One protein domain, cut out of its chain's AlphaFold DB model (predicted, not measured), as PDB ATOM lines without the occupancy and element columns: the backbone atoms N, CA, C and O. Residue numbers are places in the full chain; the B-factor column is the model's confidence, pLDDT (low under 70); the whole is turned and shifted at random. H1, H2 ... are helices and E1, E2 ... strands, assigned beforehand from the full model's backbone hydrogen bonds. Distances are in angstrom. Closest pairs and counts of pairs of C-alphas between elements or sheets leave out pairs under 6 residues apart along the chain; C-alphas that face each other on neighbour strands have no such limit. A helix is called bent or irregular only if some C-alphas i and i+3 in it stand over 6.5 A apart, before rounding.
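AT A GLANCE: This is residues 8 to 96 of the 608 residues of the protein "Quinolinate synthase" of Elaeis guineensis var. tenera (UniProt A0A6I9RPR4). One long helix, H4, runs most of the length of the domain, with the two-stranded hairpin E1 and E2 and helix H1 on one side of it and the short H2 and H3 on another; the loop of residues 62 to 68 sticks out at one end. The 89 printed residues hold E1, E2, H1, H2, H3 and H4 in that order, with E1 and E2 antiparallel, in a mixed class of helices and strands. The whole is compact, radius of gyration of the C-alphas 13.9 A, yet elongated, spanning 49 by 25 by 17 A.

HOW THE PARTS SIT: Start at E1, residues 8 to 13, whose hairpin partner E2, residues 19 to 25, is antiparallel to it at 169 degrees; N 10 and O 22 are 2.7 A apart, within hydrogen-bond range. Next, H1, residues 28 to 41, comes nearest E2 at the C-alphas of Lys 31 and Ser 25, 5.3 A. H4, residues 73 to 94, is the hub: its residues 75 to 80 alone touch H1, closest C-alphas Trp 76 and Phe 33, 6.1 A, and its closest C-alpha to E1 is Arg 86, 6.2 A from Ala 11. H2, residues 46 to 51, touches residues 84 to 91 of H4 alone, at a steep tilt of 40 degrees, closest C-alphas Leu 50 and Gln 84, 5.8 A. H3, residues 54 to 61, forms a helical hairpin with H4 and only just touches it, with 3 pairs of C-alphas within 8 A, the closest Pro 54 and His 77, 6.2 A. Each O i to N i+4 pair is within range in H1 and H2, 17 of 18 in H4, and 0 of 4 in H3, where 3 of 5 O i to N i+3 pairs are.

IN THESE COORDINATES: Find C-alpha 8 at (-38.624, -120.184, -110.603), where E1 begins its 17.5 A; E2 covers 20.1 A, H1 20.0 A, H2 8.8 A and H3 11.5 A. H3 is irregular, with C-alphas 56 and 59 7.8 A apart. H4 runs 32.8 A to C-alpha 94 at (-26.632, -109.774, -127.212); it is neither bent nor irregular, but only just: C-alphas 73 and 76 are 6.5 A apart.

THE WHOLE: The C-alphas farthest apart are those of Pro 66 and Gly 96, 48.9 A. The printed part has no cut; the link H3 to H4 is long, with 11 residues, and the others are tight. Look for low confidence at residues 54 to 75, under pLDDT 70; the mean of the printed part is 76.1.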
ATOM      1  N   TRP A   8     -38.473-120.850-109.319       83.12
ATOM      2  CA  TRP A   8     -38.624-120.184-110.603       83.12
ATOM      3  C   TRP A   8     -37.695-118.983-110.614       83.12
ATOM      4  O   TRP A   8     -37.741-118.182-109.692       83.12
ATOM      5  N   VAL A   9     -36.858-118.863-111.642       85.31
ATOM      6  CA  VAL A   9     -35.938-117.735-111.829       85.31
ATOM      7  C   VAL A   9     -36.258-117.080-113.165       85.31
ATOM      8  O   VAL A   9     -36.471-117.768-114.158       85.31
ATOM      9  N   MET A  10     -36.274-115.758-113.204       87.25
ATOM     10  CA  MET A  10     -36.319-114.930-114.401       87.25
ATOM     11  C   MET A  10     -35.082-114.041-114.415       87.25
ATOM     12  O   MET A  10     -34.647-113.566-113.367       87.25
ATOM     13  N   ALA A  11     -34.531-113.830-115.605       90.81
ATOM     14  CA  ALA A  11     -33.407-112.937-115.831       90.81
ATOM     15  C   ALA A  11     -33.677-112.103-117.085       90.81
ATOM     16  O   ALA A  11     -34.247-112.624-118.047       90.81
ATOM     17  N   SER A  12     -33.266-110.842-117.075       91.56
ATOM     18  CA  SER A  12     -33.286-109.949-118.238       91.56
ATOM     19  C   SER A  12     -32.138-108.944-118.155       91.56
ATOM     20  O   SER A  12     -31.636-108.686-117.064       91.56
ATOM     21  N   LEU A  13     -31.752-108.359-119.287       91.06
ATOM     22  CA  LEU A  13     -30.847-107.209-119.335       91.06
ATOM     23  C   LEU A  13     -31.663-105.914-119.341       91.06
ATOM     24  O   LEU A  13     -32.687-105.839-120.021       91.06
ATOM     25  N   ASP A  14     -31.235-104.919-118.568       91.44
ATOM     26  CA  ASP A  14     -31.774-103.562-118.670       91.44
ATOM     27  C   ASP A  14     -31.081-102.744-119.775       91.44
ATOM     28  O   ASP A  14     -30.112-103.187-120.398       91.44
ATOM     29  N   ASP A  15     -31.567-101.522-120.006       88.25
ATOM     30  CA  ASP A  15     -31.043-100.610-121.034       88.25
ATOM     31  C   ASP A  15     -29.569-100.204-120.809       88.25
ATOM     32  O   ASP A  15     -28.930 -99.658-121.709       88.25
ATOM     33  N   LEU A  16     -29.023-100.443-119.611       88.00
ATOM     34  CA  LEU A  16     -27.634-100.162-119.241       88.00
ATOM     35  C   LEU A  16     -26.749-101.418-119.296       88.00
ATOM     36  O   LEU A  16     -25.581-101.348-118.910       88.00
ATOM     37  N   GLY A  17     -27.287-102.552-119.758       87.56
ATOM     38  CA  GLY A  17     -26.575-103.825-119.844       87.56
ATOM     39  C   GLY A  17     -26.388-104.525-118.496       87.56
ATOM     40  O   GLY A  17     -25.509-105.375-118.376       87.56
ATOM     41  N   ARG A  18     -27.178-104.178-117.472       93.00
ATOM     42  CA  ARG A  18     -27.122-104.817-116.150       93.00
ATOM     43  C   ARG A  18     -28.154-105.927-116.038       93.00
ATOM     44  O   ARG A  18     -29.249-105.849-116.598       93.00
ATOM     45  N   MET A  19     -27.815-106.952-115.265       94.62
ATOM     46  CA  MET A  19     -28.694-108.082-115.009       94.62
ATOM     47  C   MET A  19     -29.826-107.695-114.059       94.62
ATOM     48  O   MET A  19     -29.608-107.082-113.017       94.62
ATOM     49  N   ARG A  20     -31.050-108.091-114.402       94.44
ATOM     50  CA  ARG A  20     -32.240-107.977-113.555       94.44
ATOM     51  C   ARG A  20     -32.745-109.374-113.237       94.44
ATOM     52  O   ARG A  20     -32.996-110.143-114.167       94.44
ATOM     53  N   PHE A  21     -32.921-109.695-111.959       92.75
ATOM     54  CA  PHE A  21     -33.384-111.013-111.525       92.75
ATOM     55  C   PHE A  21     -34.702-110.935-110.760       92.75
ATOM     56  O   PHE A  21     -34.908-110.076-109.906       92.75
ATOM     57  N   ALA A  22     -35.580-111.897-111.021       90.31
ATOM     58  CA  ALA A  22     -36.734-112.177-110.180       90.31
ATOM     59  C   ALA A  22     -36.790-113.679-109.917       90.31
ATOM     60  O   ALA A  22     -36.523-114.472-110.818       90.31
ATOM     61  N   ALA A  23     -37.121-114.088-108.698       87.00
ATOM     62  CA  ALA A  23     -37.270-115.497-108.382       87.00
ATOM     63  C   ALA A  23     -38.350-115.730-107.328       87.00
ATOM     64  O   ALA A  23     -38.590-114.876-106.477       87.00
ATOM     65  N   ASP A  24     -38.984-116.896-107.395       85.44
ATOM     66  CA  ASP A  24     -40.002-117.343-106.447       85.44
ATOM     67  C   ASP A  24     -39.817-118.831-106.131       85.44
ATOM     68  O   ASP A  24     -39.140-119.554-106.864       85.44
ATOM     69  N   SER A  25     -40.400-119.305-105.033       83.44
ATOM     70  CA  SER A  25     -40.315-120.703-104.613       83.44
ATOM     71  C   SER A  25     -41.568-121.155-103.873       83.44
ATOM     72  O   SER A  25     -42.263-120.371-103.247       83.44
ATOM     73  N   ASP A  26     -41.847-122.451-103.880       78.38
ATOM     74  CA  ASP A  26     -42.915-123.053-103.076       78.38
ATOM     75  C   ASP A  26     -42.543-123.223-101.586       78.38
ATOM     76  O   ASP A  26     -43.355-123.690-100.787       78.38
ATOM     77  N   SER A  27     -41.319-122.849-101.208       81.62
ATOM     78  CA  SER A  27     -40.784-122.899 -99.848       81.62
ATOM     79  C   SER A  27     -40.397-121.501 -99.382       81.62
ATOM     80  O   SER A  27     -39.544-120.856 -99.985       81.62
ATOM     81  N   GLU A  28     -40.953-121.056 -98.254       79.19
ATOM     82  CA  GLU A  28     -40.661-119.734 -97.674       79.19
ATOM     83  C   GLU A  28     -39.174-119.544 -97.340       79.19
ATOM     84  O   GLU A  28     -38.607-118.477 -97.565       79.19
ATOM     85  N   ILE A  29     -38.498-120.602 -96.878       78.00
ATOM     86  CA  ILE A  29     -37.051-120.559 -96.623       78.00
ATOM     87  C   ILE A  29     -36.292-120.356 -97.940       78.00
ATOM     88  O   ILE A  29     -35.352-119.567 -98.014       78.00
ATOM     89  N   THR A  30     -36.717-121.049 -98.994       79.75
ATOM     90  CA  THR A  30     -36.090-120.952-100.312       79.75
ATOM     91  C   THR A  30     -36.349-119.597-100.962       79.75
ATOM     92  O   THR A  30     -35.430-119.049-101.564       79.75
ATOM     93  N   LYS A  31     -37.540-119.006-100.781       83.50
ATOM     94  CA  LYS A  31     -37.813-117.611-101.164       83.50
ATOM     95  C   LYS A  31     -36.852-116.648-100.471       83.50
ATOM     96  O   LYS A  31     -36.302-115.771-101.128       83.50
ATOM     97  N   GLY A  32     -36.600-116.849 -99.174       83.94
ATOM     98  CA  GLY A  32     -35.600-116.085 -98.427       83.94
ATOM     99  C   GLY A  32     -34.211-116.166 -99.066       83.94
ATOM    100  O   GLY A  32     -33.601-115.135 -99.337       83.94
ATOM    101  N   PHE A  33     -33.746-117.374 -99.407       81.62
ATOM    102  CA  PHE A  33     -32.468-117.553-100.110       81.62
ATOM    103  C   PHE A  33     -32.443-116.890-101.492       81.62
ATOM    104  O   PHE A  33     -31.459-116.238-101.837       81.62
ATOM    105  N   CYS A  34     -33.525-117.013-102.264       84.69
ATOM    106  CA  CYS A  34     -33.657-116.340-103.556       84.69
ATOM    107  C   CYS A  34     -33.560-114.819-103.399       84.69
ATOM    108  O   CYS A  34     -32.842-114.176-104.159       84.69
ATOM    109  N   SER A  35     -34.216-114.250-102.384       85.94
ATOM    110  CA  SER A  35     -34.157-112.816-102.093       85.94
ATOM    111  C   SER A  35     -32.740-112.353-101.748       85.94
ATOM    112  O   SER A  35     -32.346-111.271-102.181       85.94
ATOM    113  N   CYS A  36     -31.967-113.152-101.006       86.06
ATOM    114  CA  CYS A  36     -30.566-112.839-100.720       86.06
ATOM    115  C   CYS A  36     -29.726-112.823-102.004       86.06
ATOM    116  O   CYS A  36     -29.012-111.855-102.244       86.06
ATOM    117  N   LEU A  37     -29.850-113.842-102.861       86.75
ATOM    118  CA  LEU A  37     -29.114-113.891-104.130       86.75
ATOM    119  C   LEU A  37     -29.484-112.720-105.049       86.75
ATOM    120  O   LEU A  37     -28.598-112.068-105.591       86.75
ATOM    121  N   ILE A  38     -30.777-112.400-105.161       90.06
ATOM    122  CA  ILE A  38     -31.248-111.231-105.916       90.06
ATOM    123  C   ILE A  38     -30.648-109.947-105.341       90.06
ATOM    124  O   ILE A  38     -30.156-109.133-106.106       90.06
ATOM    125  N   SER A  39     -30.613-109.767-104.016       88.00
ATOM    126  CA  SER A  39     -30.040-108.546-103.426       88.00
ATOM    127  C   SER A  39     -28.550-108.343-103.717       88.00
ATOM    128  O   SER A  39     -28.079-107.212-103.644       88.00
ATOM    129  N   VAL A  40     -27.822-109.418-104.037       88.12
ATOM    130  CA  VAL A  40     -26.393-109.368-104.376       88.12
ATOM    131  C   VAL A  40     -26.180-109.204-105.882       88.12
ATOM    132  O   VAL A  40     -25.288-108.468-106.287       88.12
ATOM    133  N   LEU A  41     -26.977-109.888-106.708       91.31
ATOM    134  CA  LEU A  41     -26.736-110.007-108.152       91.31
ATOM    135  C   LEU A  41     -27.594-109.065-109.013       91.31
ATOM    136  O   LEU A  41     -27.249-108.808-110.165       91.31
ATOM    137  N   ASP A  42     -28.724-108.567-108.506       91.56
ATOM    138  CA  ASP A  42     -29.589-107.641-109.246       91.56
ATOM    139  C   ASP A  42     -28.896-106.280-109.427       91.56
ATOM    140  O   ASP A  42     -28.506-105.621-108.466       91.56
ATOM    141  N   GLY A  43     -28.743-105.849-110.679       91.81
ATOM    142  CA  GLY A  43     -28.022-104.635-111.064       91.81
ATOM    143  C   GLY A  43     -26.521-104.820-111.333       91.81
ATOM    144  O   GLY A  43     -25.873-103.844-111.731       91.81
ATOM    145  N   ALA A  44     -25.978-106.029-111.157       93.12
ATOM    146  CA  ALA A  44     -24.600-106.369-111.517       93.12
ATOM    147  C   ALA A  44     -24.425-106.526-113.039       93.12
ATOM    148  O   ALA A  44     -25.390-106.769-113.774       93.12
ATOM    149  N   LEU A  45     -23.193-106.377-113.523       93.25
ATOM    150  CA  LEU A  45     -22.840-106.692-114.907       93.25
ATOM    151  C   LEU A  45     -22.820-108.216-115.127       93.25
ATOM    152  O   LEU A  45     -22.572-108.967-114.183       93.25
ATOM    153  N   PRO A  46     -23.045-108.699-116.363       90.44
ATOM    154  CA  PRO A  46     -23.032-110.132-116.648       90.44
ATOM    155  C   PRO A  46     -21.744-110.832-116.204       90.44
ATOM    156  O   PRO A  46     -21.824-111.869-115.553       90.44
ATOM    157  N   ASP A  47     -20.578-110.241-116.476       89.19
ATOM    158  CA  ASP A  47     -19.283-110.810-116.086       89.19
ATOM    159  C   ASP A  47     -19.159-110.946-114.562       89.19
ATOM    160  O   ASP A  47     -18.750-111.993-114.070       89.19
ATOM    161  N   GLU A  48     -19.624-109.945-113.809       90.31
ATOM    162  CA  GLU A  48     -19.630-109.976-112.342       90.31
ATOM    163  C   GLU A  48     -20.505-111.122-111.818       90.31
ATOM    164  O   GLU A  48     -20.103-111.830-110.900       90.31
ATOM    165  N   VAL A  49     -21.676-111.362-112.425       88.62
ATOM    166  CA  VAL A  49     -22.566-112.483-112.058       88.62
ATOM    167  C   VAL A  49     -21.918-113.841-112.351       88.62
ATOM    168  O   VAL A  49     -22.112-114.802-111.597       88.62
ATOM    169  N   LEU A  50     -21.171-113.947-113.451       86.88
ATOM    170  CA  LEU A  50     -20.511-115.184-113.875       86.88
ATOM    171  C   LEU A  50     -19.236-115.488-113.079       86.88
ATOM    172  O   LEU A  50     -18.883-116.660-112.950       86.88
ATOM    173  N   GLU A  51     -18.571-114.470-112.534       86.50
ATOM    174  CA  GLU A  51     -17.396-114.629-111.671       86.50
ATOM    175  C   GLU A  51     -17.744-115.111-110.259       86.50
ATOM    176  O   GLU A  51     -16.896-115.724-109.607       86.50
ATOM    177  N   VAL A  52     -18.981-114.883-109.800       84.75
ATOM    178  CA  VAL A  52     -19.416-115.303-108.466       84.75
ATOM    179  C   VAL A  52     -19.330-116.818-108.319       84.75
ATOM    180  O   VAL A  52     -20.040-117.583-108.984       84.75
ATOM    181  N   LYS A  53     -18.494-117.267-107.386       79.19
ATOM    182  CA  LYS A  53     -18.379-118.672-107.037       79.19
ATOM    183  C   LYS A  53     -19.339-119.007-105.910       79.19
ATOM    184  O   LYS A  53     -19.577-118.209-105.007       79.19
ATOM    185  N   PRO A  54     -19.831-120.248-105.879       68.19
ATOM    186  CA  PRO A  54     -20.555-120.739-104.723       68.19
ATOM    187  C   PRO A  54     -19.777-120.570-103.400       68.19
ATOM    188  O   PRO A  54     -20.333-120.244-102.354       68.19
ATOM    189  N   GLU A  55     -18.468-120.769-103.440       67.06
ATOM    190  CA  GLU A  55     -17.596-120.675-102.267       67.06
ATOM    191  C   GLU A  55     -17.630-119.282-101.611       67.06
ATOM    192  O   GLU A  55     -17.521-119.186-100.389       67.06
ATOM    193  N   ASP A  56     -17.898-118.229-102.393       67.00
ATOM    194  CA  ASP A  56     -17.949-116.833-101.935       67.00
ATOM    195  C   ASP A  56     -19.110-116.564-100.959       67.00
ATOM    196  O   ASP A  56     -19.110-115.574-100.229       67.00
ATOM    197  N   PHE A  57     -20.091-117.471-100.896       63.12
ATOM    198  CA  PHE A  57     -21.229-117.401 -99.976       63.12
ATOM    199  C   PHE A  57     -21.135-118.395 -98.810       63.12
ATOM    200  O   PHE A  57     -22.106-118.564 -98.068       63.12
ATOM    201  N   GLY A  58     -19.981-119.047 -98.618       53.38
ATOM    202  CA  GLY A  58     -19.767-120.067 -97.584       53.38
ATOM    203  C   GLY A  58     -20.108-119.619 -96.155       53.38
ATOM    204  O   GLY A  58     -20.522-120.449 -95.344       53.38
ATOM    205  N   ASP A  59     -20.032-118.318 -95.861       49.41
ATOM    206  CA  ASP A  59     -20.331-117.736 -94.544       49.41
ATOM    207  C   ASP A  59     -21.828-117.459 -94.295       49.41
ATOM    208  O   ASP A  59     -22.251-117.294 -93.150       49.41
ATOM    209  N   LEU A  60     -22.679-117.488 -95.330       50.03
ATOM    210  CA  LEU A  60     -24.144-117.419 -95.173       50.03
ATOM    211  C   LEU A  60     -24.744-118.743 -94.649       50.03
ATOM    212  O   LEU A  60     -25.949-118.830 -94.409       50.03
ATOM    213  N   ASN A  61     -23.905-119.756 -94.395       45.75
ATOM    214  CA  ASN A  61     -24.260-121.056 -93.813       45.75
ATOM    215  C   ASN A  61     -24.705-121.002 -92.333       45.75
ATOM    216  O   ASN A  61     -25.009-122.039 -91.733       45.75
ATOM    217  N   VAL A  62     -24.779-119.820 -91.714       37.75
ATOM    218  CA  VAL A  62     -25.143-119.655 -90.298       37.75
ATOM    219  C   VAL A  62     -26.666-119.585 -90.115       37.75
ATOM    220  O   VAL A  62     -27.230-118.559 -89.750       37.75
ATOM    221  N   VAL A  63     -27.344-120.723 -90.300       37.38
ATOM    222  CA  VAL A  63     -28.649-120.994 -89.661       37.38
ATOM    223  C   VAL A  63     -28.611-122.362 -88.954       37.38
ATOM    224  O   VAL A  63     -29.327-123.303 -89.278       37.38
ATOM    225  N   GLY A  64     -27.711-122.477 -87.973       33.47
ATOM    226  CA  GLY A  64     -28.057-122.907 -86.611       33.47
ATOM    227  C   GLY A  64     -28.628-124.302 -86.310       33.47
ATOM    228  O   GLY A  64     -29.396-124.383 -85.359       33.47
ATOM    229  N   LEU A  65     -28.262-125.396 -86.995       27.52
ATOM    230  CA  LEU A  65     -28.530-126.761 -86.482       27.52
ATOM    231  C   LEU A  65     -27.395-127.753 -86.824       27.52
ATOM    232  O   LEU A  65     -27.223-128.091 -87.998       27.52
ATOM    233  N   PRO A  66     -26.655-128.286 -85.830       29.59
ATOM    234  CA  PRO A  66     -25.677-129.341 -86.065       29.59
ATOM    235  C   PRO A  66     -26.410-130.672 -86.293       29.59
ATOM    236  O   PRO A  66     -27.216-131.096 -85.466       29.59
ATOM    237  N   GLY A  67     -26.151-131.324 -87.433       31.55
ATOM    238  CA  GLY A  67     -26.512-132.733 -87.655       31.55
ATOM    239  C   GLY A  67     -27.467-133.073 -88.811       31.55
ATOM    240  O   GLY A  67     -27.779-134.247 -88.976       31.55
ATOM    241  N   ARG A  68     -27.945-132.119 -89.634       32.00
ATOM    242  CA  ARG A  68     -28.817-132.421 -90.809       32.00
ATOM    243  C   ARG A  68     -28.604-131.524 -92.051       32.00
ATOM    244  O   ARG A  68     -29.524-131.336 -92.847       32.00
ATOM    245  N   ALA A  69     -27.412-130.960 -92.239       34.09
ATOM    246  CA  ALA A  69     -27.188-129.847 -93.173       34.09
ATOM    247  C   ALA A  69     -27.004-130.199 -94.670       34.09
ATOM    248  O   ALA A  69     -26.975-129.284 -95.484       34.09
ATOM    249  N   ASN A  70     -26.967-131.467 -95.096       41.84
ATOM    250  CA  ASN A  70     -26.600-131.774 -96.496       41.84
ATOM    251  C   ASN A  70     -27.702-131.489 -97.539       41.84
ATOM    252  O   ASN A  70     -27.410-131.390 -98.723       41.84
ATOM    253  N   SER A  71     -28.975-131.343 -97.146       43.91
ATOM    254  CA  SER A  71     -30.083-131.184 -98.112       43.91
ATOM    255  C   SER A  71     -30.422-129.731 -98.462       43.91
ATOM    256  O   SER A  71     -31.070-129.505 -99.482       43.91
ATOM    257  N   ARG A  72     -30.066-128.759 -97.611       47.50
ATOM    258  CA  ARG A  72     -30.526-127.356 -97.727       47.50
ATOM    259  C   ARG A  72     -29.463-126.422 -98.305       47.50
ATOM    260  O   ARG A  72     -29.807-125.467 -98.989       47.50
ATOM    261  N   VAL A  73     -28.187-126.757 -98.105       49.34
ATOM    262  CA  VAL A  73     -27.030-126.080 -98.718       49.34
ATOM    263  C   VAL A  73     -27.062-126.201-100.251       49.34
ATOM    264  O   VAL A  73     -26.603-125.316-100.957       49.34
ATOM    265  N   ASN A  74     -27.707-127.237-100.792       60.84
ATOM    266  CA  ASN A  74     -27.772-127.450-102.241       60.84
ATOM    267  C   ASN A  74     -28.767-126.519-102.951       60.84
ATOM    268  O   ASN A  74     -28.657-126.312-104.158       60.84
ATOM    269  N   THR A  75     -29.743-125.945-102.235       66.19
ATOM    270  CA  THR A  75     -30.816-125.162-102.864       66.19
ATOM    271  C   THR A  75     -30.315-123.822-103.393       66.19
ATOM    272  O   THR A  75     -30.568-123.516-104.552       66.19
ATOM    273  N   TRP A  76     -29.571-123.042-102.604       74.38
ATOM    274  CA  TRP A  76     -29.083-121.730-103.048       74.38
ATOM    275  C   TRP A  76     -28.049-121.860-104.182       74.38
ATOM    276  O   TRP A  76     -28.105-121.109-105.152       74.38
ATOM    277  N   HIS A  77     -27.179-122.874-104.117       76.00
ATOM    278  CA  HIS A  77     -26.191-123.170-105.154       76.00
ATOM    279  C   HIS A  77     -26.860-123.468-106.505       76.00
ATOM    280  O   HIS A  77     -26.467-122.926-107.536       76.00
ATOM    281  N   ASN A  78     -27.920-124.283-106.508       76.31
ATOM    282  CA  ASN A  78     -28.672-124.581-107.728       76.31
ATOM    283  C   ASN A  78     -29.377-123.331-108.299       76.31
ATOM    284  O   ASN A  78     -29.471-123.186-109.517       76.31
ATOM    285  N   VAL A  79     -29.844-122.412-107.442       80.31
ATOM    286  CA  VAL A  79     -30.450-121.141-107.881       80.31
ATOM    287  C   VAL A  79     -29.411-120.218-108.515       80.31
ATOM    288  O   VAL A  79     -29.676-119.681-109.589       80.31
ATOM    289  N   LEU A  80     -28.225-120.084-107.910       84.75
ATOM    290  CA  LEU A  80     -27.111-119.312-108.471       84.75
ATOM    291  C   LEU A  80     -26.723-119.828-109.864       84.75
ATOM    292  O   LEU A  80     -26.653-119.048-110.810       84.75
ATOM    293  N   ILE A  81     -26.568-121.145-110.016       81.44
ATOM    294  CA  ILE A  81     -26.271-121.760-111.317       81.44
ATOM    295  C   ILE A  81     -27.371-121.457-112.342       81.44
ATOM    296  O   ILE A  81     -27.072-121.129-113.489       81.44
ATOM    297  N   SER A  82     -28.647-121.511-111.944       82.31
ATOM    298  CA  SER A  82     -29.764-121.165-112.835       82.31
ATOM    299  C   SER A  82     -29.726-119.691-113.271       82.31
ATOM    300  O   SER A  82     -29.970-119.384-114.441       82.31
ATOM    301  N   MET A  83     -29.370-118.776-112.362       87.75
ATOM    302  CA  MET A  83     -29.163-117.355-112.673       87.75
ATOM    303  C   MET A  83     -27.997-117.161-113.651       87.75
ATOM    304  O   MET A  83     -28.149-116.466-114.659       87.75
ATOM    305  N   GLN A  84     -26.865-117.828-113.420       87.62
ATOM    306  CA  GLN A  84     -25.691-117.776-114.296       87.62
ATOM    307  C   GLN A  84     -25.983-118.353-115.686       87.62
ATOM    308  O   GLN A  84     -25.633-117.734-116.688       87.62
ATOM    309  N   LYS A  85     -26.698-119.481-115.780       83.62
ATOM    310  CA  LYS A  85     -27.136-120.073-117.057       83.62
ATOM    311  C   LYS A  85     -27.946-119.084-117.896       83.62
ATOM    312  O   LYS A  85     -27.676-118.897-119.079       83.62
ATOM    313  N   ARG A  86     -28.927-118.416-117.279       86.94
ATOM    314  CA  ARG A  86     -29.756-117.409-117.962       86.94
ATOM    315  C   ARG A  86     -28.958-116.163-118.344       86.94
ATOM    316  O   ARG A  86     -29.203-115.600-119.402       86.94
ATOM    317  N   THR A  87     -27.989-115.777-117.517       87.69
ATOM    318  CA  THR A  87     -27.049-114.685-117.813       87.69
ATOM    319  C   THR A  87     -26.234-114.995-119.064       87.69
ATOM    320  O   THR A  87     -26.229-114.193-119.992       87.69
ATOM    321  N   LYS A  88     -25.631-116.191-119.151       84.75
ATOM    322  CA  LYS A  88     -24.891-116.635-120.347       84.75
ATOM    323  C   LYS A  88     -25.757-116.596-121.603       84.75
ATOM    324  O   LYS A  88     -25.305-116.107-122.632       84.75
ATOM    325  N   ALA A  89     -27.004-117.063-121.510       81.75
ATOM    326  CA  ALA A  89     -27.934-117.049-122.638       81.75
ATOM    327  C   ALA A  89     -28.225-115.623-123.143       81.75
ATOM    328  O   ALA A  89     -28.195-115.389-124.348       81.75
ATOM    329  N   LEU A  90     -28.444-114.668-122.233       85.81
ATOM    330  CA  LEU A  90     -28.692-113.264-122.578       85.81
ATOM    331  C   LEU A  90     -27.454-112.573-123.169       85.81
ATOM    332  O   LEU A  90     -27.583-111.792-124.110       85.81
ATOM    333  N   VAL A  91     -26.256-112.876-122.656       85.62
ATOM    334  CA  VAL A  91     -24.991-112.376-123.226       85.62
ATOM    335  C   VAL A  91     -24.785-112.922-124.638       85.62
ATOM    336  O   VAL A  91     -24.507-112.152-125.552       85.62
ATOM    337  N   ALA A  92     -24.985-114.227-124.842       80.19
ATOM    338  CA  ALA A  92     -24.852-114.849-126.157       80.19
ATOM    339  C   ALA A  92     -25.835-114.253-127.182       80.19
ATOM    340  O   ALA A  92     -25.439-113.969-128.314       80.19
ATOM    341  N   GLU A  93     -27.085-114.005-126.772       81.44
ATOM    342  CA  GLU A  93     -28.098-113.331-127.591       81.44
ATOM    343  C   GLU A  93     -27.672-111.896-127.956       81.44
ATOM    344  O   GLU A  93     -27.765-111.505-129.121       81.44
ATOM    345  N   GLY A  94     -27.132-111.136-126.995       78.38
ATOM    346  CA  GLY A  94     -26.632-109.774-127.212       78.38
ATOM    347  C   GLY A  94     -25.393-109.688-128.114       78.38
ATOM    348  O   GLY A  94     -25.249-108.733-128.875       78.38
ATOM    349  N   GLU A  95     -24.518-110.695-128.081       81.44
ATOM    350  CA  GLU A  95     -23.327-110.790-128.939       81.44
ATOM    351  C   GLU A  95     -23.631-111.332-130.348       81.44
ATOM    352  O   GLU A  95     -22.726-111.445-131.179       81.44
ATOM    353  N   GLY A  96     -24.887-111.697-130.632       73.56
ATOM    354  CA  GLY A  96     -25.274-112.328-131.894       73.56
ATOM    355  C   GLY A  96     -24.630-113.702-132.108       73.56
ATOM    356  O   GLY A  96     -24.566-114.180-133.245       73.56
TER     357      GLY A  96